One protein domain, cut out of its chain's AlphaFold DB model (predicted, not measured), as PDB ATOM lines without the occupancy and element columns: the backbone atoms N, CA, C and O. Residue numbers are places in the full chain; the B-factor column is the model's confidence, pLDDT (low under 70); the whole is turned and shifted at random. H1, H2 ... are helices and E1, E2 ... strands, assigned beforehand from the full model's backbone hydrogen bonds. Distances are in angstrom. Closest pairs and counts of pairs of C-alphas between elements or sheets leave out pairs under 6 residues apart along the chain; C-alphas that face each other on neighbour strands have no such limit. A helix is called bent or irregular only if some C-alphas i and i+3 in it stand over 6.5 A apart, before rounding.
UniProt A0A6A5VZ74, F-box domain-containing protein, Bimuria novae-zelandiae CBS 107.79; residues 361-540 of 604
ATOM      1  N   LEU A 361      24.883  11.094 -48.617       73.44
ATOM      2  CA  LEU A 361      25.706  10.289 -49.503       73.44
ATOM      3  C   LEU A 361      26.873  11.128 -50.025       73.44
ATOM      4  O   LEU A 361      26.669  12.199 -50.592       73.44
ATOM      5  N   SER A 362      28.097  10.651 -49.820       74.25
ATOM      6  CA  SER A 362      29.316  11.278 -50.345       74.25
ATOM      7  C   SER A 362      30.434  10.243 -50.474       74.25
ATOM      8  O   SER A 362      30.515   9.337 -49.645       74.25
ATOM      9  N   ASP A 363      31.296  10.374 -51.484       63.69
ATOM     10  CA  ASP A 363      32.331   9.386 -51.816       63.69
ATOM     11  C   ASP A 363      33.245   9.092 -50.610       63.69
ATOM     12  O   ASP A 363      33.229   7.999 -50.039       63.69
ATOM     13  N   VAL A 364      34.012  10.084 -50.139       61.47
ATOM     14  CA  VAL A 364      34.882   9.980 -48.955       61.47
ATOM     15  C   VAL A 364      35.065  11.370 -48.349       61.47
ATOM     16  O   VAL A 364      35.446  12.302 -49.043       61.47
ATOM     17  N   LEU A 365      34.827  11.489 -47.040       63.34
ATOM     18  CA  LEU A 365      35.026  12.728 -46.294       63.34
ATOM     19  C   LEU A 365      36.009  12.526 -45.142       63.34
ATOM     20  O   LEU A 365      35.787  11.674 -44.280       63.34
ATOM     21  N   GLY A 366      37.051  13.352 -45.080       77.56
ATOM     22  CA  GLY A 366      37.916  13.450 -43.907       77.56
ATOM     23  C   GLY A 366      39.015  12.386 -43.802       77.56
ATOM     24  O   GLY A 366      39.196  11.527 -44.661       77.56
ATOM     25  N   LYS A 367      39.771  12.439 -42.703       84.94
ATOM     26  CA  LYS A 367      40.919  11.560 -42.438       84.94
ATOM     27  C   LYS A 367      40.460  10.244 -41.797       84.94
ATOM     28  O   LYS A 367      39.887  10.298 -40.705       84.94
ATOM     29  N   PRO A 368      40.729   9.067 -42.391       89.50
ATOM     30  CA  PRO A 368      40.366   7.791 -41.783       89.50
ATOM     31  C   PRO A 368      40.982   7.602 -40.391       89.50
ATOM     32  O   PRO A 368      42.155   7.897 -40.167       89.50
ATOM     33  N   ILE A 369      40.174   7.093 -39.460       92.94
ATOM     34  CA  ILE A 369      40.568   6.771 -38.083       92.94
ATOM     35  C   ILE A 369      40.609   5.250 -37.925       92.94
ATOM     36  O   ILE A 369      41.665   4.665 -37.711       92.94
ATOM     37  N   LYS A 370      39.454   4.586 -38.043       94.06
ATOM     38  CA  LYS A 370      39.316   3.143 -37.811       94.06
ATOM     39  C   LYS A 370      38.176   2.587 -38.644       94.06
ATOM     40  O   LYS A 370      37.140   3.230 -38.732       94.06
ATOM     41  N   HIS A 371      38.330   1.388 -39.193       93.69
ATOM     42  CA  HIS A 371      37.242   0.667 -39.849       93.69
ATOM     43  C   HIS A 371      36.913  -0.634 -39.118       93.69
ATOM     44  O   HIS A 371      37.742  -1.180 -38.381       93.69
ATOM     45  N   TYR A 372      35.696  -1.120 -39.327       93.00
ATOM     46  CA  TYR A 372      35.199  -2.372 -38.787       93.00
ATOM     47  C   TYR A 372      34.263  -3.052 -39.792       93.00
ATOM     48  O   TYR A 372      33.381  -2.422 -40.370       93.00
ATOM     49  N   HIS A 373      34.471  -4.351 -39.997       93.00
ATOM     50  CA  HIS A 373      33.648  -5.178 -40.873       93.00
ATOM     51  C   HIS A 373      32.717  -6.042 -40.021       93.00
ATOM     52  O   HIS A 373      33.166  -6.912 -39.269       93.00
ATOM     53  N   HIS A 374      31.417  -5.809 -40.137       90.50
ATOM     54  CA  HIS A 374      30.383  -6.623 -39.518       90.50
ATOM     55  C   HIS A 374      30.041  -7.781 -40.457       90.50
ATOM     56  O   HIS A 374      29.317  -7.606 -41.435       90.50
ATOM     57  N   HIS A 375      30.588  -8.959 -40.168       91.88
ATOM     58  CA  HIS A 375      30.413 -10.148 -40.999       91.88
ATOM     59  C   HIS A 375      29.106 -10.887 -40.687       91.88
ATOM     60  O   HIS A 375      28.799 -11.104 -39.514       91.88
ATOM     61  N   LYS A 376      28.401 -11.343 -41.735       89.69
ATOM     62  CA  LYS A 376      27.214 -12.220 -41.651       89.69
ATOM     63  C   LYS A 376      26.182 -11.743 -40.623       89.69
ATOM     64  O   LYS A 376      25.706 -12.519 -39.796       89.69
ATOM     65  N   LEU A 377      25.833 -10.462 -40.672       87.25
ATOM     66  CA  LEU A 377      24.676  -9.958 -39.950       87.25
ATOM     67  C   LEU A 377      23.425 -10.629 -40.528       87.25
ATOM     68  O   LEU A 377      23.166 -10.536 -41.725       87.25
ATOM     69  N   THR A 378      22.664 -11.327 -39.692       85.69
ATOM     70  CA  THR A 378      21.373 -11.920 -40.051       85.69
ATOM     71  C   THR A 378      20.281 -11.153 -39.324       85.69
ATOM     72  O   THR A 378      20.227 -11.143 -38.095       85.69
ATOM     73  N   HIS A 379      19.423 -10.459 -40.072       80.12
ATOM     74  CA  HIS A 379      18.304  -9.740 -39.477       80.12
ATOM     75  C   HIS A 379      17.114  -9.684 -40.426       80.12
ATOM     76  O   HIS A 379      17.235  -9.240 -41.566       80.12
ATOM     77  N   LYS A 380      15.939 -10.081 -39.929       80.19
ATOM     78  CA  LYS A 380      14.716 -10.177 -40.731       80.19
ATOM     79  C   LYS A 380      14.437  -8.892 -41.526       80.19
ATOM     80  O   LYS A 380      14.226  -8.975 -42.725       80.19
ATOM     81  N   ASP A 381      14.558  -7.732 -40.884       75.06
ATOM     82  CA  ASP A 381      14.238  -6.438 -41.508       75.06
ATOM     83  C   ASP A 381      15.336  -5.872 -42.435       75.06
ATOM     84  O   ASP A 381      15.031  -5.042 -43.282       75.06
ATOM     85  N   LEU A 382      16.608  -6.282 -42.292       73.56
ATOM     86  CA  LEU A 382      17.701  -5.788 -43.152       73.56
ATOM     87  C   LEU A 382      17.805  -6.596 -44.443       73.56
ATOM     88  O   LEU A 382      18.092  -6.062 -45.509       73.56
ATOM     89  N   ASN A 383      17.687  -7.915 -44.314       78.25
ATOM     90  CA  ASN A 383      18.118  -8.849 -45.346       78.25
ATOM     91  C   ASN A 383      17.249 -10.106 -45.420       78.25
ATOM     92  O   ASN A 383      17.702 -11.131 -45.924       78.25
ATOM     93  N   ASN A 384      16.016 -10.063 -44.903       85.88
ATOM     94  CA  ASN A 384      15.132 -11.228 -44.820       85.88
ATOM     95  C   ASN A 384      15.810 -12.431 -44.133       85.88
ATOM     96  O   ASN A 384      15.542 -13.583 -44.461       85.88
ATOM     97  N   SER A 385      16.689 -12.163 -43.158       87.75
ATOM     98  CA  SER A 385      17.541 -13.146 -42.467       87.75
ATOM     99  C   SER A 385      18.667 -13.767 -43.308       87.75
ATOM    100  O   SER A 385      19.394 -14.620 -42.799       87.75
ATOM    101  N   SER A 386      18.861 -13.338 -44.558       89.38
ATOM    102  CA  SER A 386      20.009 -13.733 -45.380       89.38
ATOM    103  C   SER A 386      21.293 -13.093 -44.843       89.38
ATOM    104  O   SER A 386      21.300 -11.899 -44.592       89.38
ATOM    105  N   PRO A 387      22.408 -13.807 -44.654       90.25
ATOM    106  CA  PRO A 387      23.616 -13.209 -44.091       90.25
ATOM    107  C   PRO A 387      24.198 -12.112 -45.002       90.25
ATOM    108  O   PRO A 387      24.680 -12.405 -46.094       90.25
ATOM    109  N   THR A 388      24.242 -10.863 -44.527       90.88
ATOM    110  CA  THR A 388      24.895  -9.744 -45.234       90.88
ATOM    111  C   THR A 388      26.055  -9.171 -44.432       90.88
ATOM    112  O   THR A 388      26.166  -9.373 -43.221       90.88
ATOM    113  N   CYS A 389      26.974  -8.490 -45.111       92.50
ATOM    114  CA  CYS A 389      28.079  -7.799 -44.458       92.50
ATOM    115  C   CYS A 389      27.843  -6.289 -44.463       92.50
ATOM    116  O   CYS A 389      27.263  -5.756 -45.404       92.50
ATOM    117  N   VAL A 390      28.321  -5.605 -43.424       92.44
ATOM    118  CA  VAL A 390      28.298  -4.139 -43.335       92.44
ATOM    119  C   VAL A 390      29.691  -3.651 -42.980       92.44
ATOM    120  O   VAL A 390      30.298  -4.110 -42.015       92.44
ATOM    121  N   ASN A 391      30.198  -2.708 -43.755       93.38
ATOM    122  CA  ASN A 391      31.453  -2.025 -43.500       93.38
ATOM    123  C   ASN A 391      31.152  -0.687 -42.828       93.38
ATOM    124  O   ASN A 391      30.334   0.089 -43.316       93.38
ATOM    125  N   THR A 392      31.817  -0.405 -41.711       94.12
ATOM    126  CA  THR A 392      31.743   0.897 -41.049       94.12
ATOM    127  C   THR A 392      33.134   1.487 -40.875       94.12
ATOM    128  O   THR A 392      34.105   0.765 -40.639       94.12
ATOM    129  N   ALA A 393      33.260   2.806 -40.996       94.06
ATOM    130  CA  ALA A 393      34.524   3.500 -40.793       94.06
ATOM    131  C   ALA A 393      34.334   4.840 -40.090       94.06
ATOM    132  O   ALA A 393      33.452   5.610 -40.438       94.06
ATOM    133  N   LEU A 394      35.193   5.131 -39.120       95.25
ATOM    134  CA  LEU A 394      35.299   6.441 -38.500       95.25
ATOM    135  C   LEU A 394      36.267   7.309 -39.295       95.25
ATOM    136  O   LEU A 394      37.373   6.866 -39.620       95.25
ATOM    137  N   LYS A 395      35.867   8.549 -39.555       93.50
ATOM    138  CA  LYS A 395      36.670   9.560 -40.238       93.50
ATOM    139  C   LYS A 395      36.641  10.857 -39.436       93.50
ATOM    140  O   LYS A 395      35.592  11.260 -38.944       93.50
ATOM    141  N   LEU A 396      37.795  11.497 -39.277       93.50
ATOM    142  CA  LEU A 396      37.896  12.829 -38.695       93.50
ATOM    143  C   LEU A 396      37.592  13.864 -39.770       93.50
ATOM    144  O   LEU A 396      38.251  13.897 -40.808       93.50
ATOM    145  N   PHE A 397      36.653  14.742 -39.476       91.44
ATOM    146  CA  PHE A 397      36.204  15.795 -40.361       91.44
ATOM    147  C   PHE A 397      36.332  17.156 -39.690       91.44
ATOM    148  O   PHE A 397      36.078  17.284 -38.495       91.44
ATOM    149  N   ILE A 398      36.724  18.181 -40.444       89.81
ATOM    150  CA  ILE A 398      36.898  19.539 -39.923       89.81
ATOM    151  C   ILE A 398      36.210  20.493 -40.890       89.81
ATOM    152  O   ILE A 398      36.629  20.619 -42.037       89.81
ATOM    153  N   ASN A 399      35.168  21.171 -40.414       87.81
ATOM    154  CA  ASN A 399      34.464  22.193 -41.172       87.81
ATOM    155  C   ASN A 399      34.794  23.582 -40.623       87.81
ATOM    156  O   ASN A 399      34.656  23.834 -39.423       87.81
ATOM    157  N   ARG A 400      35.165  24.497 -41.518       83.75
ATOM    158  CA  ARG A 400      35.401  25.916 -41.205       83.75
ATOM    159  C   ARG A 400      34.267  26.830 -41.635       83.75
ATOM    160  O   ARG A 400      34.161  27.937 -41.124       83.75
ATOM    161  N   LYS A 401      33.464  26.416 -42.613       77.50
ATOM    162  CA  LYS A 401      32.468  27.298 -43.207       77.50
ATOM    163  C   LYS A 401      31.242  27.346 -42.307       77.50
ATOM    164  O   LYS A 401      30.643  26.313 -42.025       77.50
ATOM    165  N   ASN A 402      30.872  28.557 -41.900       67.00
ATOM    166  CA  ASN A 402      29.584  28.822 -41.255       67.00
ATOM    167  C   ASN A 402      28.440  28.890 -42.274       67.00
ATOM    168  O   ASN A 402      27.291  28.659 -41.917       67.00
ATOM    169  N   TYR A 403      28.757  29.200 -43.534       60.44
ATOM    170  CA  TYR A 403      27.784  29.351 -44.606       60.44
ATOM    171  C   TYR A 403      28.402  28.904 -45.932       60.44
ATOM    172  O   TYR A 403      29.567  29.210 -46.211       60.44
ATOM    173  N   ASP A 404      27.635  28.188 -46.747       64.62
ATOM    174  CA  ASP A 404      27.916  28.089 -48.174       64.62
ATOM    175  C   ASP A 404      27.177  29.246 -48.846       64.62
ATOM    176  O   ASP A 404      25.965  29.360 -48.699       64.62
ATOM    177  N   SER A 405      27.882  30.120 -49.568       62.12
ATOM    178  CA  SER A 405      27.253  31.256 -50.260       62.12
ATOM    179  C   SER A 405      26.143  30.819 -51.217       62.12
ATOM    180  O   SER A 405      25.289  31.625 -51.573       62.12
ATOM    181  N   ASN A 406      26.160  29.547 -51.621       66.69
ATOM    182  CA  ASN A 406      25.224  28.972 -52.570       66.69
ATOM    183  C   ASN A 406      24.101  28.155 -51.909       66.69
ATOM    184  O   ASN A 406      23.217  27.692 -52.625       66.69
ATOM    185  N   GLN A 407      24.112  27.955 -50.584       64.56
ATOM    186  CA  GLN A 407      23.096  27.154 -49.891       64.56
ATOM    187  C   GLN A 407      22.437  27.939 -48.756       64.56
ATOM    188  O   GLN A 407      23.081  28.659 -48.002       64.56
ATOM    189  N   THR A 408      21.125  27.765 -48.609       70.38
ATOM    190  CA  THR A 408      20.319  28.322 -47.509       70.38
ATOM    191  C   THR A 408      20.387  27.486 -46.230       70.38
ATOM    192  O   THR A 408      19.787  27.857 -45.225       70.38
ATOM    193  N   ILE A 409      21.083  26.347 -46.263       69.88
ATOM    194  CA  ILE A 409      21.177  25.418 -45.139       69.88
ATOM    195  C   ILE A 409      22.391  25.815 -44.293       69.88
ATOM    196  O   ILE A 409      23.502  25.882 -44.833       69.88
ATOM    197  N   PRO A 410      22.229  26.053 -42.980       71.50
ATOM    198  CA  PRO A 410      23.364  26.346 -42.121       71.50
ATOM    199  C   PRO A 410      24.331  25.157 -42.102       71.50
ATOM    200  O   PRO A 410      23.937  23.995 -42.258       71.50
ATOM    201  N   LEU A 411      25.621  25.436 -41.935       80.00
ATOM    202  CA  LEU A 411      26.650  24.403 -41.901       80.00
ATOM    203  C   LEU A 411      27.172  24.202 -40.481       80.00
ATOM    204  O   LEU A 411      27.388  25.155 -39.730       80.00
ATOM    205  N   ARG A 412      27.457  22.947 -40.114       84.88
ATOM    206  CA  ARG A 412      28.107  22.654 -38.830       84.88
ATOM    207  C   ARG A 412      29.569  23.041 -38.900       84.88
ATOM    208  O   ARG A 412      30.368  22.264 -39.414       84.88
ATOM    209  N   LYS A 413      29.944  24.181 -38.338       88.06
ATOM    210  CA  LYS A 413      31.352  24.476 -38.064       88.06
ATOM    211  C   LYS A 413      31.849  23.667 -36.865       88.06
ATOM    212  O   LYS A 413      31.117  23.499 -35.888       88.06
ATOM    213  N   GLY A 414      33.085  23.177 -36.946       91.75
ATOM    214  CA  GLY A 414      33.736  22.422 -35.874       91.75
ATOM    215  C   GLY A 414      34.568  21.248 -36.381       91.75
ATOM    216  O   GLY A 414      34.768  21.075 -37.585       91.75
ATOM    217  N   ALA A 415      35.050  20.431 -35.445       93.50
ATOM    218  CA  ALA A 415      35.723  19.174 -35.740       93.50
ATOM    219  C   ALA A 415      34.855  18.004 -35.261       93.50
ATOM    220  O   ALA A 415      34.433  17.954 -34.108       93.50
ATOM    221  N   PHE A 416      34.573  17.069 -36.160       94.12
ATOM    222  CA  PHE A 416      33.616  15.990 -35.960       94.12
ATOM    223  C   PHE A 416      34.237  14.646 -36.300       94.12
ATOM    224  O   PHE A 416      35.122  14.534 -37.147       94.12
ATOM    225  N   ILE A 417      33.722  13.600 -35.672       94.81
ATOM    226  CA  ILE A 417      33.957  12.225 -36.085       94.81
ATOM    227  C   ILE A 417      32.717  11.771 -36.829       94.81
ATOM    228  O   ILE A 417      31.619  11.738 -36.270       94.81
ATOM    229  N   LEU A 418      32.908  11.429 -38.094       93.75
ATOM    230  CA  LEU A 418      31.885  10.872 -38.956       93.75
ATOM    231  C   LEU A 418      32.010   9.358 -38.970       93.75
ATOM    232  O   LEU A 418      33.117   8.820 -38.982       93.75
ATOM    233  N   LYS A 419      30.877   8.673 -39.005       94.19
ATOM    234  CA  LYS A 419      30.780   7.251 -39.283       94.19
ATOM    235  C   LYS A 419      30.251   7.074 -40.697       94.19
ATOM    236  O   LYS A 419      29.107   7.416 -40.969       94.19
ATOM    237  N   ALA A 420      31.107   6.555 -41.565       92.69
ATOM    238  CA  ALA A 420      30.770   6.126 -42.909       92.69
ATOM    239  C   ALA A 420      30.250   4.682 -42.869       92.69
ATOM    240  O   ALA A 420      30.851   3.839 -42.192       92.69
ATOM    241  N   VAL A 421      29.175   4.394 -43.595       92.19
ATOM    242  CA  VAL A 421      28.555   3.067 -43.698       92.19
ATOM    243  C   VAL A 421      28.527   2.629 -45.161       92.19
ATOM    244  O   VAL A 421      28.194   3.407 -46.052       92.19
ATOM    245  N   GLN A 422      28.895   1.372 -45.403       92.12
ATOM    246  CA  GLN A 422      28.861   0.731 -46.713       92.12
ATOM    247  C   GLN A 422      28.235  -0.663 -46.604       92.12
ATOM    248  O   GLN A 422      28.605  -1.455 -45.733       92.12
ATOM    249  N   TYR A 423      27.356  -0.985 -47.550       90.62
ATOM    250  CA  TYR A 423      26.738  -2.301 -47.713       90.62
ATOM    251  C   TYR A 423      27.349  -3.007 -48.937       90.62
ATOM    252  O   TYR A 423      26.843  -2.853 -50.048       90.62
ATOM    253  N   PRO A 424      28.484  -3.718 -48.791       90.44
ATOM    254  CA  PRO A 424      29.116  -4.397 -49.918       90.44
ATOM    255  C   PRO A 424      28.264  -5.574 -50.425       90.44
ATOM    256  O   PRO A 424      27.645  -6.288 -49.638       90.44
ATOM    257  N   LEU A 425      28.310  -5.838 -51.738       88.50
ATOM    258  CA  LEU A 425      27.648  -6.994 -52.374       88.50
ATOM    259  C   LEU A 425      28.222  -8.357 -51.931       88.50
ATOM    260  O   LEU A 425      27.643  -9.400 -52.220       88.50
ATOM    261  N   GLY A 426      29.354  -8.367 -51.223       90.06
ATOM    262  CA  GLY A 426      30.001  -9.569 -50.710       90.06
ATOM    263  C   GLY A 426      30.808  -9.299 -49.441       90.06
ATOM    264  O   GLY A 426      30.842  -8.189 -48.911       90.06
ATOM    265  N   CYS A 427      31.483 -10.331 -48.939       92.62
ATOM    266  CA  CYS A 427      32.349 -10.210 -47.769       92.62
ATOM    267  C   CYS A 427      33.723  -9.641 -48.158       92.62
ATOM    268  O   CYS A 427      34.715 -10.367 -48.212       92.62
ATOM    269  N   THR A 428      33.785  -8.339 -48.434       90.19
ATOM    270  CA  THR A 428      35.040  -7.626 -48.704       90.19
ATOM    271  C   THR A 428      35.420  -6.730 -47.532       90.19
ATOM    272  O   THR A 428      34.576  -6.077 -46.908       90.19
ATOM    273  N   GLN A 429      36.714  -6.717 -47.201       84.94
ATOM    274  CA  GLN A 429      37.237  -5.821 -46.178       84.94
ATOM    275  C   GLN A 429      37.160  -4.373 -46.680       84.94
ATOM    276  O   GLN A 429      37.488  -4.095 -47.831       84.94
ATOM    277  N   PHE A 430      36.742  -3.455 -45.808       86.69
ATOM    278  CA  PHE A 430      36.756  -2.029 -46.111       86.69
ATOM    279  C   PHE A 430      38.192  -1.516 -46.223       86.69
ATOM    280  O   PHE A 430      38.930  -1.532 -45.235       86.69
ATOM    281  N   ASP A 431      38.570  -1.025 -47.399       85.81
ATOM    282  CA  ASP A 431      39.795  -0.252 -47.574       85.81
ATOM    283  C   ASP A 431      39.472   1.244 -47.428       85.81
ATOM    284  O   ASP A 431      38.841   1.807 -48.314       85.81
ATOM    285  N   PRO A 432      39.880   1.925 -46.346       80.88
ATOM    286  CA  PRO A 432      39.541   3.331 -46.140       80.88
ATOM    287  C   PRO A 432      40.128   4.307 -47.170       80.88
ATOM    288  O   PRO A 432      39.691   5.459 -47.183       80.88
ATOM    289  N   TYR A 433      41.082   3.871 -47.996       78.06
ATOM    290  CA  TYR A 433      41.771   4.704 -48.987       78.06
ATOM    291  C   TYR A 433      41.326   4.427 -50.428       78.06
ATOM    292  O   TYR A 433      41.530   5.264 -51.319       78.06
ATOM    293  N   ALA A 434      40.675   3.283 -50.655       79.50
ATOM    294  CA  ALA A 434      40.080   2.958 -51.939       79.50
ATOM    295  C   ALA A 434      38.965   3.956 -52.301       79.50
ATOM    296  O   ALA A 434      38.256   4.453 -51.418       79.50
ATOM    297  N   PRO A 435      38.790   4.269 -53.596       72.19
ATOM    298  CA  PRO A 435      37.593   4.955 -54.050       72.19
ATOM    299  C   PRO A 435      36.385   4.048 -53.797       72.19
ATOM    300  O   PRO A 435      36.314   2.929 -54.304       72.19
ATOM    301  N   HIS A 436      35.440   4.534 -53.000       80.12
ATOM    302  CA  HIS A 436      34.132   3.906 -52.840       80.12
ATOM    303  C   HIS A 436      33.100   4.729 -53.594       80.12
ATOM    304  O   HIS A 436      33.286   5.929 -53.782       80.12
ATOM    305  N   GLY A 437      32.003   4.084 -53.993       77.62
ATOM    306  CA  GLY A 437      30.796   4.823 -54.351       77.62
ATOM    307  C   GLY A 437      30.261   5.623 -53.155       77.62
ATOM    308  O   GLY A 437      30.822   5.541 -52.058       77.62
ATOM    309  N   PRO A 438      29.154   6.358 -53.335       84.19
ATOM    310  CA  PRO A 438      28.617   7.220 -52.294       84.19
ATOM    311  C   PRO A 438      28.374   6.444 -50.994       84.19
ATOM    312  O   PRO A 438      27.657   5.443 -50.976       84.19
ATOM    313  N   LEU A 439      29.005   6.896 -49.911       87.00
ATOM    314  CA  LEU A 439      28.877   6.319 -48.577       87.00
ATOM    315  C   LEU A 439      27.885   7.130 -47.753       87.00
ATOM    316  O   LEU A 439      27.854   8.355 -47.851       87.00
ATOM    317  N   GLU A 440      27.129   6.452 -46.894       89.06
ATOM    318  CA  GLU A 440      26.296   7.104 -45.884       89.06
ATOM    319  C   GLU A 440      27.182   7.628 -44.754       89.06
ATOM    320  O   GLU A 440      27.849   6.838 -44.084       89.06
ATOM    321  N   HIS A 441      27.192   8.941 -44.517       89.88
ATOM    322  CA  HIS A 441      27.943   9.552 -43.415       89.88
ATOM    323  C   HIS A 441      27.010  10.057 -42.318       89.88
ATOM    324  O   HIS A 441      26.009  10.717 -42.593       89.88
ATOM    325  N   ILE A 442      27.369   9.777 -41.062       90.31
ATOM    326  CA  ILE A 442      26.657  10.265 -39.874       90.31
ATOM    327  C   ILE A 442      27.649  10.856 -38.863       90.31
ATOM    328  O   ILE A 442      28.621  10.184 -38.520       90.31
ATOM    329  N   PRO A 443      27.431  12.067 -38.318       91.56
ATOM    330  CA  PRO A 443      28.243  12.585 -37.222       91.56
ATOM    331  C   PRO A 443      27.953  11.808 -35.933       91.56
ATOM    332  O   PRO A 443      26.827  11.797 -35.441       91.56
ATOM    333  N   VAL A 444      28.985  11.176 -35.373       92.69
ATOM    334  CA  VAL A 444      28.881  10.342 -34.162       92.69
ATOM    335  C   VAL A 444      29.560  10.964 -32.949       92.69
ATOM    336  O   VAL A 444      29.147  10.703 -31.817       92.69
ATOM    337  N   ALA A 445      30.532  11.852 -33.168       94.06
ATOM    338  CA  ALA A 445      31.102  12.674 -32.109       94.06
ATOM    339  C   ALA A 445      31.474  14.084 -32.588       94.06
ATOM    340  O   ALA A 445      31.800  14.282 -33.758       94.06
ATOM    341  N   CYS A 446      31.465  15.039 -31.665       94.44
ATOM    342  CA  CYS A 446      32.032  16.374 -31.796       94.44
ATOM    343  C   CYS A 446      33.274  16.458 -30.904       94.44
ATOM    344  O   CYS A 446      33.259  15.979 -29.770       94.44
ATOM    345  N   LEU A 447      34.351  17.043 -31.415       94.94
ATOM    346  CA  LEU A 447      35.514  17.400 -30.613       94.94
ATOM    347  C   LEU A 447      35.226  18.762 -29.979       94.94
ATOM    348  O   LEU A 447      35.138  19.753 -30.704       94.94
ATOM    349  N   ALA A 448      35.044  18.795 -28.657       93.38
ATOM    350  CA  ALA A 448      34.769  20.029 -27.931       93.38
ATOM    351  C   ALA A 448      35.938  20.996 -28.088       93.38
ATOM    352  O   ALA A 448      37.099  20.571 -28.105       93.38
ATOM    353  N   ASP A 449      35.622  22.280 -28.238       92.38
ATOM    354  CA  ASP A 449      36.602  23.351 -28.357       92.38
ATOM    355  C   ASP A 449      37.789  22.946 -29.250       92.38
ATOM    356  O   ASP A 449      38.898  22.735 -28.760       92.38
ATOM    357  N   PRO A 450      37.631  22.763 -30.570       94.00
ATOM    358  CA  PRO A 450      38.800  22.617 -31.431       94.00
ATOM    359  C   PRO A 450      39.659  23.894 -31.355       94.00
ATOM    360  O   PRO A 450      39.156  24.952 -30.964       94.00
ATOM    361  N   PRO A 451      40.959  23.846 -31.709       92.06
ATOM    362  CA  PRO A 451      41.735  25.071 -31.900       92.06
ATOM    363  C   PRO A 451      40.992  26.031 -32.838       92.06
ATOM    364  O   PRO A 451      40.290  25.557 -33.730       92.06
ATOM    365  N   ASP A 452      41.150  27.346 -32.648       89.81
ATOM    366  CA  ASP A 452      40.398  28.355 -33.405       89.81
ATOM    367  C   ASP A 452      40.499  28.114 -34.920       89.81
ATOM    368  O   ASP A 452      41.535  28.337 -35.553       89.81
ATOM    369  N   LEU A 453      39.398  27.610 -35.481       88.25
ATOM    370  CA  LEU A 453      39.310  27.209 -36.874       88.25
ATOM    371  C   LEU A 453      39.163  28.417 -37.807       88.25
ATOM    372  O   LEU A 453      39.427  28.280 -39.001       88.25
ATOM    373  N   ASP A 454      38.780  29.594 -37.311       85.44
ATOM    374  CA  ASP A 454      38.716  30.801 -38.141       85.44
ATOM    375  C   ASP A 454      40.103  31.413 -38.284       85.44
ATOM    376  O   ASP A 454      40.524  31.734 -39.398       85.44
ATOM    377  N   ASN A 455      40.848  31.471 -37.179       85.69
ATOM    378  CA  ASN A 455      42.152  32.121 -37.096       85.69
ATOM    379  C   ASN A 455      43.334  31.137 -37.168       85.69
ATOM    380  O   ASN A 455      44.277  31.165 -36.367       85.69
ATOM    381  N   LEU A 456      43.289  30.236 -38.149       84.06
ATOM    382  CA  LEU A 456      44.381  29.293 -38.372       84.06
ATOM    383  C   LEU A 456      45.620  30.013 -38.922       84.06
ATOM    384  O   LEU A 456      45.501  30.891 -39.781       84.06
ATOM    385  N   PRO A 457      46.829  29.625 -38.479       81.38
ATOM    386  CA  PRO A 457      48.055  30.203 -39.009       81.38
ATOM    387  C   PRO A 457      48.242  29.801 -40.479       81.38
ATOM    388  O   PRO A 457      47.637  28.845 -40.961       81.38
ATOM    389  N   THR A 458      49.162  30.459 -41.186       78.69
ATOM    390  CA  THR A 458      49.524  30.095 -42.574       78.69
ATOM    391  C   THR A 458      50.054  28.666 -42.710       78.69
ATOM    392  O   THR A 458      49.996  28.093 -43.793       78.69
ATOM    393  N   ILE A 459      50.552  28.084 -41.616       79.94
ATOM    394  CA  ILE A 459      50.976  26.680 -41.540       79.94
ATOM    395  C   ILE A 459      49.804  25.700 -41.334       79.94
ATOM    396  O   ILE A 459      50.014  24.488 -41.420       79.94
ATOM    397  N   GLY A 460      48.610  26.211 -41.028       86.00
ATOM    398  CA  GLY A 460      47.367  25.461 -40.880       86.00
ATOM    399  C   GLY A 460      47.183  24.721 -39.567       86.00
ATOM    400  O   GLY A 460      48.001  24.792 -38.649       86.00
ATOM    401  N   LEU A 461      46.080  23.978 -39.514       90.44
ATOM    402  CA  LEU A 461      45.766  23.030 -38.455       90.44
ATOM    403  C   LEU A 461      46.539  21.721 -38.659       90.44
ATOM    404  O   LEU A 461      46.456  21.098 -39.721       90.44
ATOM    405  N   LYS A 462      47.253  21.275 -37.626       91.88
ATOM    406  CA  LYS A 462      47.944  19.981 -37.595       91.88
ATOM    407  C   LYS A 462      47.076  18.931 -36.920       91.88
ATOM    408  O   LYS A 462      46.410  19.215 -35.929       91.88
ATOM    409  N   VAL A 463      47.090  17.724 -37.472       93.12
ATOM    410  CA  VAL A 463      46.188  16.631 -37.120       93.12
ATOM    411  C   VAL A 463      46.952  15.311 -37.089       93.12
ATOM    412  O   VAL A 463      47.355  14.780 -38.131       93.12
ATOM    413  N   ALA A 464      47.052  14.701 -35.914       93.12
ATOM    414  CA  ALA A 464      47.668  13.390 -35.744       93.12
ATOM    415  C   ALA A 464      46.701  12.416 -35.062       93.12
ATOM    416  O   ALA A 464      46.096  12.743 -34.046       93.12
ATOM    417  N   VAL A 465      46.577  11.201 -35.596       93.38
ATOM    418  CA  VAL A 465      45.779  10.119 -34.999       93.38
ATOM    419  C   VAL A 465      46.744   9.056 -34.493       93.38
ATOM    420  O   VAL A 465      47.696   8.716 -35.198       93.38
ATOM    421  N   SER A 466      46.543   8.580 -33.267       93.19
ATOM    422  CA  SER A 466      47.412   7.565 -32.671       93.19
ATOM    423  C   SER A 466      47.306   6.220 -33.409       93.19
ATOM    424  O   SER A 466      46.303   5.969 -34.083       93.19
ATOM    425  N   PRO A 467      48.302   5.317 -33.299       89.06
ATOM    426  CA  PRO A 467      48.326   4.071 -34.072       89.06
ATOM    427  C   PRO A 467      47.120   3.145 -33.858       89.06
ATOM    428  O   PRO A 467      46.657   2.519 -34.810       89.06
ATOM    429  N   ARG A 468      46.584   3.044 -32.631       89.12
ATOM    430  CA  ARG A 468      45.333   2.300 -32.367       89.12
ATOM    431  C   ARG A 468      44.100   3.183 -32.462       89.12
ATOM    432  O   ARG A 468      42.982   2.704 -32.275       89.12
ATOM    433  N   SER A 469      44.320   4.457 -32.761       93.56
ATOM    434  CA  SER A 469      43.293   5.459 -32.953       93.56
ATOM    435  C   SER A 469      42.479   5.712 -31.695       93.56
ATOM    436  O   SER A 469      41.294   6.012 -31.793       93.56
ATOM    437  N   HIS A 470      43.091   5.578 -30.511       93.44
ATOM    438  CA  HIS A 470      42.445   5.963 -29.261       93.44
ATOM    439  C   HIS A 470      42.671   7.430 -28.891       93.44
ATOM    440  O   HIS A 470      42.145   7.894 -27.877       93.44
ATOM    441  N   ARG A 471      43.464   8.160 -29.681       93.94
ATOM    442  CA  ARG A 471      43.752   9.570 -29.458       93.94
ATOM    443  C   ARG A 471      43.818  10.331 -30.776       93.94
ATOM    444  O   ARG A 471      44.346   9.840 -31.776       93.94
ATOM    445  N   ILE A 472      43.303  11.550 -30.752       96.00
ATOM    446  CA  ILE A 472      43.381  12.508 -31.854       96.00
ATOM    447  C   ILE A 472      44.033  13.762 -31.294       96.00
ATOM    448  O   ILE A 472      43.556  14.311 -30.312       96.00
ATOM    449  N   ALA A 473      45.120  14.214 -31.902       96.06
ATOM    450  CA  ALA A 473      45.774  15.460 -31.546       96.06
ATOM    451  C   ALA A 473      45.483  16.512 -32.618       96.06
ATOM    452  O   ALA A 473      45.754  16.276 -33.800       96.06
ATOM    453  N   LEU A 474      44.951  17.658 -32.199       95.69
ATOM    454  CA  LEU A 474      44.767  18.851 -33.016       95.69
ATOM    455  C   LEU A 474      45.696  19.949 -32.510       95.69
ATOM    456  O   LEU A 474      45.721  20.231 -31.313       95.69
ATOM    457  N   ALA A 475      46.432  20.595 -33.410       94.44
ATOM    458  CA  ALA A 475      47.275  21.724 -33.047       94.44
ATOM    459  C   ALA A 475      47.137  22.898 -34.011       94.44
ATOM    460  O   ALA A 475      47.241  22.729 -35.225       94.44
ATOM    461  N   ALA A 476      46.968  24.094 -33.456       92.25
ATOM    462  CA  ALA A 476      47.070  25.351 -34.185       92.25
ATOM    463  C   ALA A 476      47.767  26.378 -33.292       92.25
ATOM    464  O   ALA A 476      47.476  26.468 -32.100       92.25
ATOM    465  N   TRP A 477      48.689  27.157 -33.863       87.62
ATOM    466  CA  TRP A 477      49.510  28.106 -33.106       87.62
ATOM    467  C   TRP A 477      50.209  27.441 -31.905       87.62
ATOM    468  O   TRP A 477      51.038  26.554 -32.101       87.62
ATOM    469  N   LYS A 478      49.882  27.890 -30.686       87.81
ATOM    470  CA  LYS A 478      50.392  27.403 -29.396       87.81
ATOM    471  C   LYS A 478      49.391  26.478 -28.689       87.81
ATOM    472  O   LYS A 478      49.632  26.064 -27.557       87.81
ATOM    473  N   THR A 479      48.279  26.149 -29.332       92.19
ATOM    474  CA  THR A 479      47.264  25.254 -28.779       92.19
ATOM    475  C   THR A 479      47.525  23.844 -29.285       92.19
ATOM    476  O   THR A 479      47.595  23.629 -30.495       92.19
ATOM    477  N   LEU A 480      47.658  22.888 -28.365       94.81
ATOM    478  CA  LEU A 480      47.722  21.459 -28.660       94.81
ATOM    479  C   LEU A 480      46.671  20.745 -27.816       94.81
ATOM    480  O   LEU A 480      46.795  20.671 -26.600       94.81
ATOM    481  N   ARG A 481      45.654  20.211 -28.483       95.06
ATOM    482  CA  ARG A 481      44.519  19.525 -27.870       95.06
ATOM    483  C   ARG A 481      44.557  18.054 -28.216       95.06
ATOM    484  O   ARG A 481      44.667  17.703 -29.390       95.06
ATOM    485  N   VAL A 482      44.471  17.196 -27.206       94.44
ATOM    486  CA  VAL A 482      44.422  15.743 -27.380       94.44
ATOM    487  C   VAL A 482      43.074  15.218 -26.928       94.44
ATOM    488  O   VAL A 482      42.746  15.239 -25.751       94.44
ATOM    489  N   TYR A 483      42.318  14.684 -27.871       94.38
ATOM    490  CA  TYR A 483      41.019  14.078 -27.647       94.38
ATOM    491  C   TYR A 483      41.179  12.586 -27.458       94.38
ATOM    492  O   TYR A 483      41.823  11.912 -28.268       94.38
ATOM    493  N   SER A 484      40.555  12.057 -26.415       92.31
ATOM    494  CA  SER A 484      40.452  10.620 -26.229       92.31
ATOM    495  C   SER A 484      39.248  10.058 -26.958       92.31
ATOM    496  O   SER A 484      38.126  10.540 -26.826       92.31
ATOM    497  N   ILE A 485      39.493   8.977 -27.683       93.44
ATOM    498  CA  ILE A 485      38.479   8.209 -28.382       93.44
ATOM    499  C   ILE A 485      38.681   6.717 -28.091       93.44
ATOM    500  O   ILE A 485      39.776   6.220 -27.850       93.44
ATOM    501  N   ASP A 486      37.599   5.969 -28.067       92.81
ATOM    502  CA  ASP A 486      37.558   4.528 -28.216       92.81
ATOM    503  C   ASP A 486      36.754   4.245 -29.491       92.81
ATOM    504  O   ASP A 486      35.525   4.357 -29.482       92.81
ATOM    505  N   PRO A 487      37.420   3.924 -30.614       94.50
ATOM    506  CA  PRO A 487      36.740   3.673 -31.877       94.50
ATOM    507  C   PRO A 487      35.700   2.562 -31.775       94.50
ATOM    508  O   PRO A 487      34.658   2.621 -32.425       94.50
ATOM    509  N   MET A 488      35.945   1.558 -30.928       92.75
ATOM    510  CA  MET A 488      35.030   0.434 -30.768       92.75
ATOM    511  C   MET A 488      33.733   0.848 -30.077       92.75
ATOM    512  O   MET A 488      32.712   0.204 -30.304       92.75
ATOM    513  N   ALA A 489      33.732   1.941 -29.308       91.69
ATOM    514  CA  ALA A 489      32.508   2.503 -28.740       91.69
ATOM    515  C   ALA A 489      31.558   3.031 -29.824       91.69
ATOM    516  O   ALA A 489      30.349   3.037 -29.628       91.69
ATOM    517  N   PHE A 490      32.078   3.425 -30.984       93.56
ATOM    518  CA  PHE A 490      31.262   3.875 -32.112       93.56
ATOM    519  C   PHE A 490      31.021   2.768 -33.140       93.56
ATOM    520  O   PHE A 490      30.024   2.791 -33.854       93.56
ATOM    521  N   LEU A 491      31.921   1.788 -33.233       92.62
ATOM    522  CA  LEU A 491      31.876   0.736 -34.254       92.62
ATOM    523  C   LEU A 491      31.209  -0.560 -33.775       92.62
ATOM    524  O   LEU A 491      30.726  -1.319 -34.601       92.62
ATOM    525  N   SER A 492      31.144  -0.837 -32.467       88.56
ATOM    526  CA  SER A 492      30.593  -2.092 -31.938       88.56
ATOM    527  C   SER A 492      29.533  -1.865 -30.858       88.56
ATOM    528  O   SER A 492      29.860  -1.394 -29.764       88.56
ATOM    529  N   PRO A 493      28.287  -2.327 -31.087       82.88
ATOM    530  CA  PRO A 493      27.243  -2.349 -30.066       82.88
ATOM    531  C   PRO A 493      27.690  -3.026 -28.766       82.88
ATOM    532  O   PRO A 493      27.506  -2.513 -27.667       82.88
ATOM    533  N   LYS A 494      28.344  -4.189 -28.867       82.94
ATOM    534  CA  LYS A 494      28.733  -4.983 -27.690       82.94
ATOM    535  C   LYS A 494      29.728  -4.254 -26.784       82.94
ATOM    536  O   LYS A 494      29.780  -4.565 -25.589       82.94
ATOM    537  N   HIS A 495      30.527  -3.361 -27.371       84.75
ATOM    538  CA  HIS A 495      31.546  -2.569 -26.686       84.75
ATOM    539  C   HIS A 495      30.988  -1.252 -26.150       84.75
ATOM    540  O   HIS A 495      31.303  -0.875 -25.025       84.75
ATOM    541  N   SER A 496      30.125  -0.587 -26.923       82.81
ATOM    542  CA  SER A 496      29.463   0.648 -26.497       82.81
ATOM    543  C   SER A 496      28.510   0.437 -25.322       82.81
ATOM    544  O   SER A 496      28.426   1.284 -24.438       82.81
ATOM    545  N   HIS A 497      27.781  -0.684 -25.318       76.56
ATOM    546  CA  HIS A 497      26.742  -0.970 -24.334       76.56
ATOM    547  C   HIS A 497      27.301  -1.840 -23.202       76.56
ATOM    548  O   HIS A 497      27.673  -3.008 -23.374       76.56
ATOM    549  N   GLY A 498      27.389  -1.246 -22.012       58.50
ATOM    550  CA  GLY A 498      28.017  -1.848 -20.835       58.50
ATOM    551  C   GLY A 498      27.254  -3.028 -20.223       58.50
ATOM    552  O   GLY A 498      27.866  -3.849 -19.540       58.50
ATOM    553  N   SER A 499      25.949  -3.165 -20.491       60.69
ATOM    554  CA  SER A 499      25.088  -4.192 -19.892       60.69
ATOM    555  C   SER A 499      24.163  -4.841 -20.924       60.69
ATOM    556  O   SER A 499      23.509  -4.125 -21.677       60.69
ATOM    557  N   PRO A 500      24.015  -6.181 -20.924       58.00
ATOM    558  CA  PRO A 500      23.085  -6.857 -21.817       58.00
ATOM    559  C   PRO A 500      21.617  -6.441 -21.647       58.00
ATOM    560  O   PRO A 500      20.812  -6.610 -22.556       58.00
ATOM    561  N   LYS A 501      21.257  -5.912 -20.470       58.78
ATOM    562  CA  LYS A 501      19.862  -5.650 -20.086       58.78
ATOM    563  C   LYS A 501      19.241  -4.441 -20.793       58.78
ATOM    564  O   LYS A 501      18.022  -4.368 -20.868       58.78
ATOM    565  N   THR A 502      20.045  -3.524 -21.336       55.84
ATOM    566  CA  THR A 502      19.549  -2.419 -22.175       55.84
ATOM    567  C   THR A 502      19.361  -2.835 -23.638       55.84
ATOM    568  O   THR A 502      18.809  -2.064 -24.421       55.84
ATOM    569  N   HIS A 503      19.732  -4.071 -24.018       55.59
ATOM    570  CA  HIS A 503      19.562  -4.553 -25.392       55.59
ATOM    571  C   HIS A 503      18.114  -4.860 -25.802       55.59
ATOM    572  O   HIS A 503      17.857  -5.084 -26.979       55.59
ATOM    573  N   SER A 504      17.143  -4.839 -24.889       52.28
ATOM    574  CA  SER A 504      15.741  -5.105 -25.243       52.28
ATOM    575  C   SER A 504      15.026  -3.923 -25.910       52.28
ATOM    576  O   SER A 504      13.909  -4.089 -26.384       52.28
ATOM    577  N   ARG A 505      15.648  -2.733 -25.960       54.56
ATOM    578  CA  ARG A 505      15.039  -1.505 -26.506       54.56
ATOM    579  C   ARG A 505      15.656  -1.017 -27.814       54.56
ATOM    580  O   ARG A 505      15.453   0.137 -28.185       54.56
ATOM    581  N   TRP A 506      16.433  -1.862 -28.490       56.72
ATOM    582  CA  TRP A 506      16.982  -1.499 -29.791       56.72
ATOM    583  C   TRP A 506      15.838  -1.264 -30.761       56.72
ATOM    584  O   TRP A 506      14.924  -2.081 -30.864       56.72
ATOM    585  N   HIS A 507      15.917  -0.159 -31.494       58.53
ATOM    586  CA  HIS A 507      15.206  -0.080 -32.752       58.53
ATOM    587  C   HIS A 507      15.767  -1.217 -33.603       58.53
ATOM    588  O   HIS A 507      16.963  -1.229 -33.896       58.53
ATOM    589  N   SER A 508      14.924  -2.178 -33.964       54.84
ATOM    590  CA  SER A 508      15.256  -3.354 -34.779       54.84
ATOM    591  C   SER A 508      15.849  -3.008 -36.153       54.84
ATOM    592  O   SER A 508      16.135  -3.899 -36.937       54.84
ATOM    593  N   HIS A 509      16.070  -1.725 -36.446       61.19
ATOM    594  CA  HIS A 509      16.516  -1.192 -37.723       61.19
ATOM    595  C   HIS A 509      17.933  -0.574 -37.696       61.19
ATOM    596  O   HIS A 509      18.400  -0.110 -38.730       61.19
ATOM    597  N   ASP A 510      18.649  -0.560 -36.557       73.00
ATOM    598  CA  ASP A 510      19.984   0.067 -36.452       73.00
ATOM    599  C   ASP A 510      21.174  -0.894 -36.669       73.00
ATOM    600  O   ASP A 510      22.007  -1.129 -35.788       73.00
ATOM    601  N   PHE A 511      21.264  -1.480 -37.860       70.19
ATOM    602  CA  PHE A 511      22.231  -2.550 -38.159       70.19
ATOM    603  C   PHE A 511      23.681  -2.092 -38.193       70.19
ATOM    604  O   PHE A 511      24.586  -2.809 -37.761       70.19
ATOM    605  N   ALA A 512      23.900  -0.886 -38.708       76.75
ATOM    606  CA  ALA A 512      25.214  -0.278 -38.770       76.75
ATOM    607  C   ALA A 512      25.600   0.390 -37.445       76.75
ATOM    608  O   ALA A 512      26.693   0.943 -37.358       76.75
ATOM    609  N   PHE A 513      24.758   0.315 -36.405       84.50
ATOM    610  CA  PHE A 513      24.966   0.964 -35.114       84.50
ATOM    611  C   PHE A 513      25.209   2.470 -35.252       84.50
ATOM    612  O   PHE A 513      26.236   3.011 -34.844       84.50
ATOM    613  N   VAL A 514      24.318   3.135 -35.959       83.19
ATOM    614  CA  VAL A 514      24.341   4.560 -36.256       83.19
ATOM    615  C   VAL A 514      23.706   5.345 -35.113       83.19
ATOM    616  O   VAL A 514      24.238   6.375 -34.693       83.19
ATOM    617  N   TYR A 515      22.605   4.849 -34.551       82.06
ATOM    618  CA  TYR A 515      21.833   5.568 -33.551       82.06
ATOM    619  C   TYR A 515      22.469   5.451 -32.166       82.06
ATOM    620  O   TYR A 515      22.696   4.369 -31.631       82.06
ATOM    621  N   ARG A 516      22.719   6.610 -31.539       80.94
ATOM    622  CA  ARG A 516      23.276   6.727 -30.175       80.94
ATOM    623  C   ARG A 516      24.608   5.989 -29.971       80.94
ATOM    624  O   ARG A 516      24.967   5.704 -28.825       80.94
ATOM    625  N   CYS A 517      25.352   5.704 -31.037       86.75
ATOM    626  CA  CYS A 517      26.633   5.027 -30.900       86.75
ATOM    627  C   CYS A 517      27.615   5.846 -30.055       86.75
ATOM    628  O   CYS A 517      27.625   7.075 -30.083       86.75
ATOM    629  N   GLY A 518      28.367   5.160 -29.196       88.06
ATOM    630  CA  GLY A 518      29.242   5.774 -28.199       88.06
ATOM    631  C   GLY A 518      28.528   6.424 -27.008       88.06
ATOM    632  O   GLY A 518      29.144   6.556 -25.954       88.06
ATOM    633  N   ARG A 519      27.240   6.784 -27.089       85.75
ATOM    634  CA  ARG A 519      26.573   7.601 -26.053       85.75
ATOM    635  C   ARG A 519      26.619   6.977 -24.658       85.75
ATOM    636  O   ARG A 519      26.909   7.669 -23.688       85.75
ATOM    637  N   GLU A 520      26.365   5.676 -24.549       83.19
ATOM    638  CA  GLU A 520      26.457   4.967 -23.265       83.19
ATOM    639  C   GLU A 520      27.901   4.813 -22.777       83.19
ATOM    640  O   GLU A 520      28.149   4.850 -21.574       83.19
ATOM    641  N   TYR A 521      28.859   4.674 -23.693       86.44
ATOM    642  CA  TYR A 521      30.269   4.525 -23.347       86.44
ATOM    643  C   TYR A 521      30.834   5.808 -22.736       86.44
ATOM    644  O   TYR A 521      31.541   5.748 -21.731       86.44
ATOM    645  N   TYR A 522      30.519   6.956 -23.341       84.56
ATOM    646  CA  TYR A 522      31.017   8.239 -22.858       84.56
ATOM    647  C   TYR A 522      30.182   8.784 -21.710       84.56
ATOM    648  O   TYR A 522      30.785   9.408 -20.850       84.56
ATOM    649  N   SER A 523      28.866   8.495 -21.667       68.38
ATOM    650  CA  SER A 523      27.915   8.734 -20.555       68.38
ATOM    651  C   SER A 523      28.150  10.004 -19.716       68.38
ATOM    652  O   SER A 523      27.726  10.097 -18.572       68.38
ATOM    653  N   ASN A 524      28.749  11.022 -20.320       55.84
ATOM    654  CA  ASN A 524      29.191  12.269 -19.716       55.84
ATOM    655  C   ASN A 524      28.053  13.298 -19.649       55.84
ATOM    656  O   ASN A 524      28.287  14.459 -19.345       55.84
ATOM    657  N   GLY A 525      26.813  12.898 -19.959       51.88
ATOM    658  CA  GLY A 525      25.631  13.769 -19.972       51.88
ATOM    659  C   GLY A 525      25.609  14.800 -21.111       51.88
ATOM    660  O   GLY A 525      24.528  15.164 -21.568       51.88
ATOM    661  N   ALA A 526      26.772  15.206 -21.625       58.06
ATOM    662  CA  ALA A 526      26.925  16.145 -22.724       58.06
ATOM    663  C   ALA A 526      26.674  15.462 -24.078       58.06
ATOM    664  O   ALA A 526      27.513  14.744 -24.626       58.06
ATOM    665  N   SER A 527      25.485  15.687 -24.627       69.62
ATOM    666  CA  SER A 527      25.223  15.501 -26.050       69.62
ATOM    667  C   SER A 527      24.921  16.861 -26.649       69.62
ATOM    668  O   SER A 527      23.850  17.413 -26.405       69.62
ATOM    669  N   GLU A 528      25.851  17.392 -27.429       74.06
ATOM    670  CA  GLU A 528      25.628  18.586 -28.230       74.06
ATOM    671  C   GLU A 528      25.365  18.141 -29.665       74.06
ATOM    672  O   GLU A 528      26.032  17.227 -30.158       74.06
ATOM    673  N   ARG A 529      24.374  18.758 -30.326       75.75
ATOM    674  CA  ARG A 529      24.036  18.479 -31.732       75.75
ATOM    675  C   ARG A 529      24.054  16.973 -31.992       75.75
ATOM    676  O   ARG A 529      24.898  16.501 -32.753       75.75
ATOM    677  N   GLY A 530      23.222  16.235 -31.245       82.56
ATOM    678  CA  GLY A 530      22.913  14.808 -31.424       82.56
ATOM    679  C   GLY A 530      24.087  13.823 -31.490       82.56
ATOM    680  O   GLY A 530      23.876  12.681 -31.896       82.56
ATOM    681  N   CYS A 531      25.296  14.215 -31.088       89.75
ATOM    682  CA  CYS A 531      26.484  13.367 -31.095       89.75
ATOM    683  C   CYS A 531      27.198  13.401 -29.734       89.75
ATOM    684  O   CYS A 531      26.847  14.185 -28.850       89.75
ATOM    685  N   VAL A 532      28.152  12.489 -29.529       91.31
ATOM    686  CA  VAL A 532      28.973  12.460 -28.310       91.31
ATOM    687  C   VAL A 532      29.920  13.655 -28.302       91.31
ATOM    688  O   VAL A 532      30.619  13.874 -29.285       91.31
ATOM    689  N   VAL A 533      30.005  14.381 -27.191       92.44
ATOM    690  CA  VAL A 533      31.016  15.432 -27.018       92.44
ATOM    691  C   VAL A 533      32.282  14.818 -26.417       92.44
ATOM    692  O   VAL A 533      32.229  14.179 -25.362       92.44
ATOM    693  N   LEU A 534      33.406  14.959 -27.120       92.62
ATOM    694  CA  LEU A 534      34.728  14.523 -26.673       92.62
ATOM    695  C   LEU A 534      35.513  15.736 -26.182       92.62
ATOM    696  O   LEU A 534      35.919  16.573 -26.987       92.62
ATOM    697  N   GLU A 535      35.748  15.790 -24.877       90.19
ATOM    698  CA  GLU A 535      36.537  16.850 -24.250       90.19
ATOM    699  C   GLU A 535      38.040  16.668 -24.530       90.19
ATOM    700  O   GLU A 535      38.542  15.531 -24.498       90.19
ATOM    701  N   PRO A 536      38.780  17.749 -24.839       92.38
ATOM    702  CA  PRO A 536      40.218  17.688 -25.043       92.38
ATOM    703  C   PRO A 536      40.988  17.658 -23.724       92.38
ATOM    704  O   PRO A 536      40.575  18.219 -22.723       92.38
ATOM    705  N   ILE A 537      42.199  17.113 -23.764       89.75
ATOM    706  CA  ILE A 537      43.261  17.437 -22.814       89.75
ATOM    707  C   ILE A 537      44.139  18.503 -23.471       89.75
ATOM    708  O   ILE A 537      44.726  18.259 -24.531       89.75
ATOM    709  N   ASP A 538      44.247  19.674 -22.845       90.19
ATOM    710  CA  ASP A 538      45.131  20.748 -23.301       90.19
ATOM    711  C   ASP A 538      46.583  20.445 -22.909       90.19
ATOM    712  O   ASP A 538      46.949  20.429 -21.734       90.19
ATOM    713  N   LEU A 539      47.449  20.211 -23.893       91.44
ATOM    714  CA  LEU A 539      48.873  20.007 -23.661       91.44
ATOM    715  C   LEU A 539      49.623  21.331 -23.727       91.44
ATOM    716  O   LEU A 539      49.513  22.090 -24.692       91.44
ATOM    717  N   LYS A 540      50.472  21.575 -22.724       89.81
ATOM    718  CA  LYS A 540      51.370  22.728 -22.733       89.81
ATOM    719  C   LYS A 540      52.321  22.623 -23.923       89.81
ATOM    720  O   LYS A 540      53.104  21.677 -24.024       89.81
TER     721      LYS A 540
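Overview. This is residues 361 to 540 of the 604 residues of the protein "F-box domain-containing protein" of Bimuria novae-zelandiae CBS 107.79 (UniProt A0A6A5VZ74). Two sheets form a partial sandwich: a long sheet of E1, E2, E3, E4 and E8, curled like part of a barrel, and a smaller sheet of E5, E6, E7 and E9, partly face to face with it. The short helix H2 packs on the long sheet, H5 lies over its edge strand E8, H1 lies beyond the far ends of E1 and E2, and of the long loops residues 404 to 409 stick out. The printed part has 180 residues, with five named helices and nine named strands in the order E1 H1 E2 E3 E4 E5 E6 E7 H2 H3 H4 H5 E8 E9. The class is mixed, helices and strands, with 88 residues, under half, in named elements; the larger sheet, E1 E2 E3 E4 E8, is mixed and the smaller, E5 E6 E7 E9, all antiparallel. The whole is compact, with a radius of gyration of the C-alphas of 17.3 A and spans of 53 by 37 by 35 A.

Arrangement. E1, residues 367 to 377, and E2, residues 388 to 399, are antiparallel at 162 degrees, with N 369 and O 394 2.8 A apart. Between them comes H1, residues 380 to 383, not on the sheet. E3, residues 414 to 422, and E4, residues 439 to 447, follow E2 in a meander, each strand the antiparallel neighbour of the one before; E2 and E3 are a hairpin with N 395 and O 418 2.8 A apart, and E3 and E4 another with N 419 and O 442 2.8 A apart. This sheet is strongly twisted; E1 bends by 50 degrees at residue 370, E2 by 53 degrees at 396 and E4 by 54 degrees at 444. Residues 361 to 362 pair antiparallel with residues 439 to 440 of E4. E5, residues 462 to 465, E6, residues 471 to 476, and E7, residues 479 to 484, form a second meander of two hairpins, with N 464 and O 473 2.9 A apart and N 474 and O 481 2.8 A apart. H2, residues 487 to 491, is on the larger sheet at a height over the sheet of 6.5 A, only just over E2, where 3 of its 5 C-alphas fall; the closest C-alphas of H2 and E2, Leu 491 and Thr 392, are 6.8 A apart. H3, residues 493 to 496, touches H2 only at the corner, C-alphas 489 and 496 being the closest at 4.2 A. H4, residues 500 to 505, is only just irregular, with C-alphas 501 and 504 6.6 A apart, and is only just apart from H3, the closest C-alphas being 8.4 A apart. H5, residues 519 to 522, touches H3, the closest C-alphas, Tyr 521 and Ser 496, being 5.1 A apart. E8, residues 531 to 534, is parallel to E4, with N 446 and O 532 2.8 A apart, and runs on into E9, residues 536 to 539, at 22 degrees. E9 is antiparallel to E7, with N 537 and O 482 2.8 A apart. In the sandwich, two sheets face to face, the facing parts are 10.3 A apart centre to centre. Every O i to N i+4 pair is within hydrogen-bond range in H2; H4 has 0 of 2, with 1 of 3 O i to N i+3 pairs within range, and H1, H3 and H5 are too short for an O i to N i+4 pair.

Along the chain. E1 begins with C-alpha 367 at (40.919, 11.560, -42.438) and is 27.1 A long. E2, the longest strand by residues, measures 33.6 A, E3 24.7 A and E4 22.1 A. E6 measures 16.8 A and E7 16.3 A. E9 ends with C-alpha 539 at (48.873, 20.007, -23.661).

Size, cuts and confidence. The two C-alphas farthest apart, those of Asn 384 and Lys 478, are 54.5 A apart. The printed part has no cut. The links E2 to E3, E3 to E4, E4 to E5 and H4 to H5 are long. The mean pLDDT of the printed part is 83.8; residues 363 to 365, 402 to 407, 409, 498 to 509 and 523 to 527 are under 70.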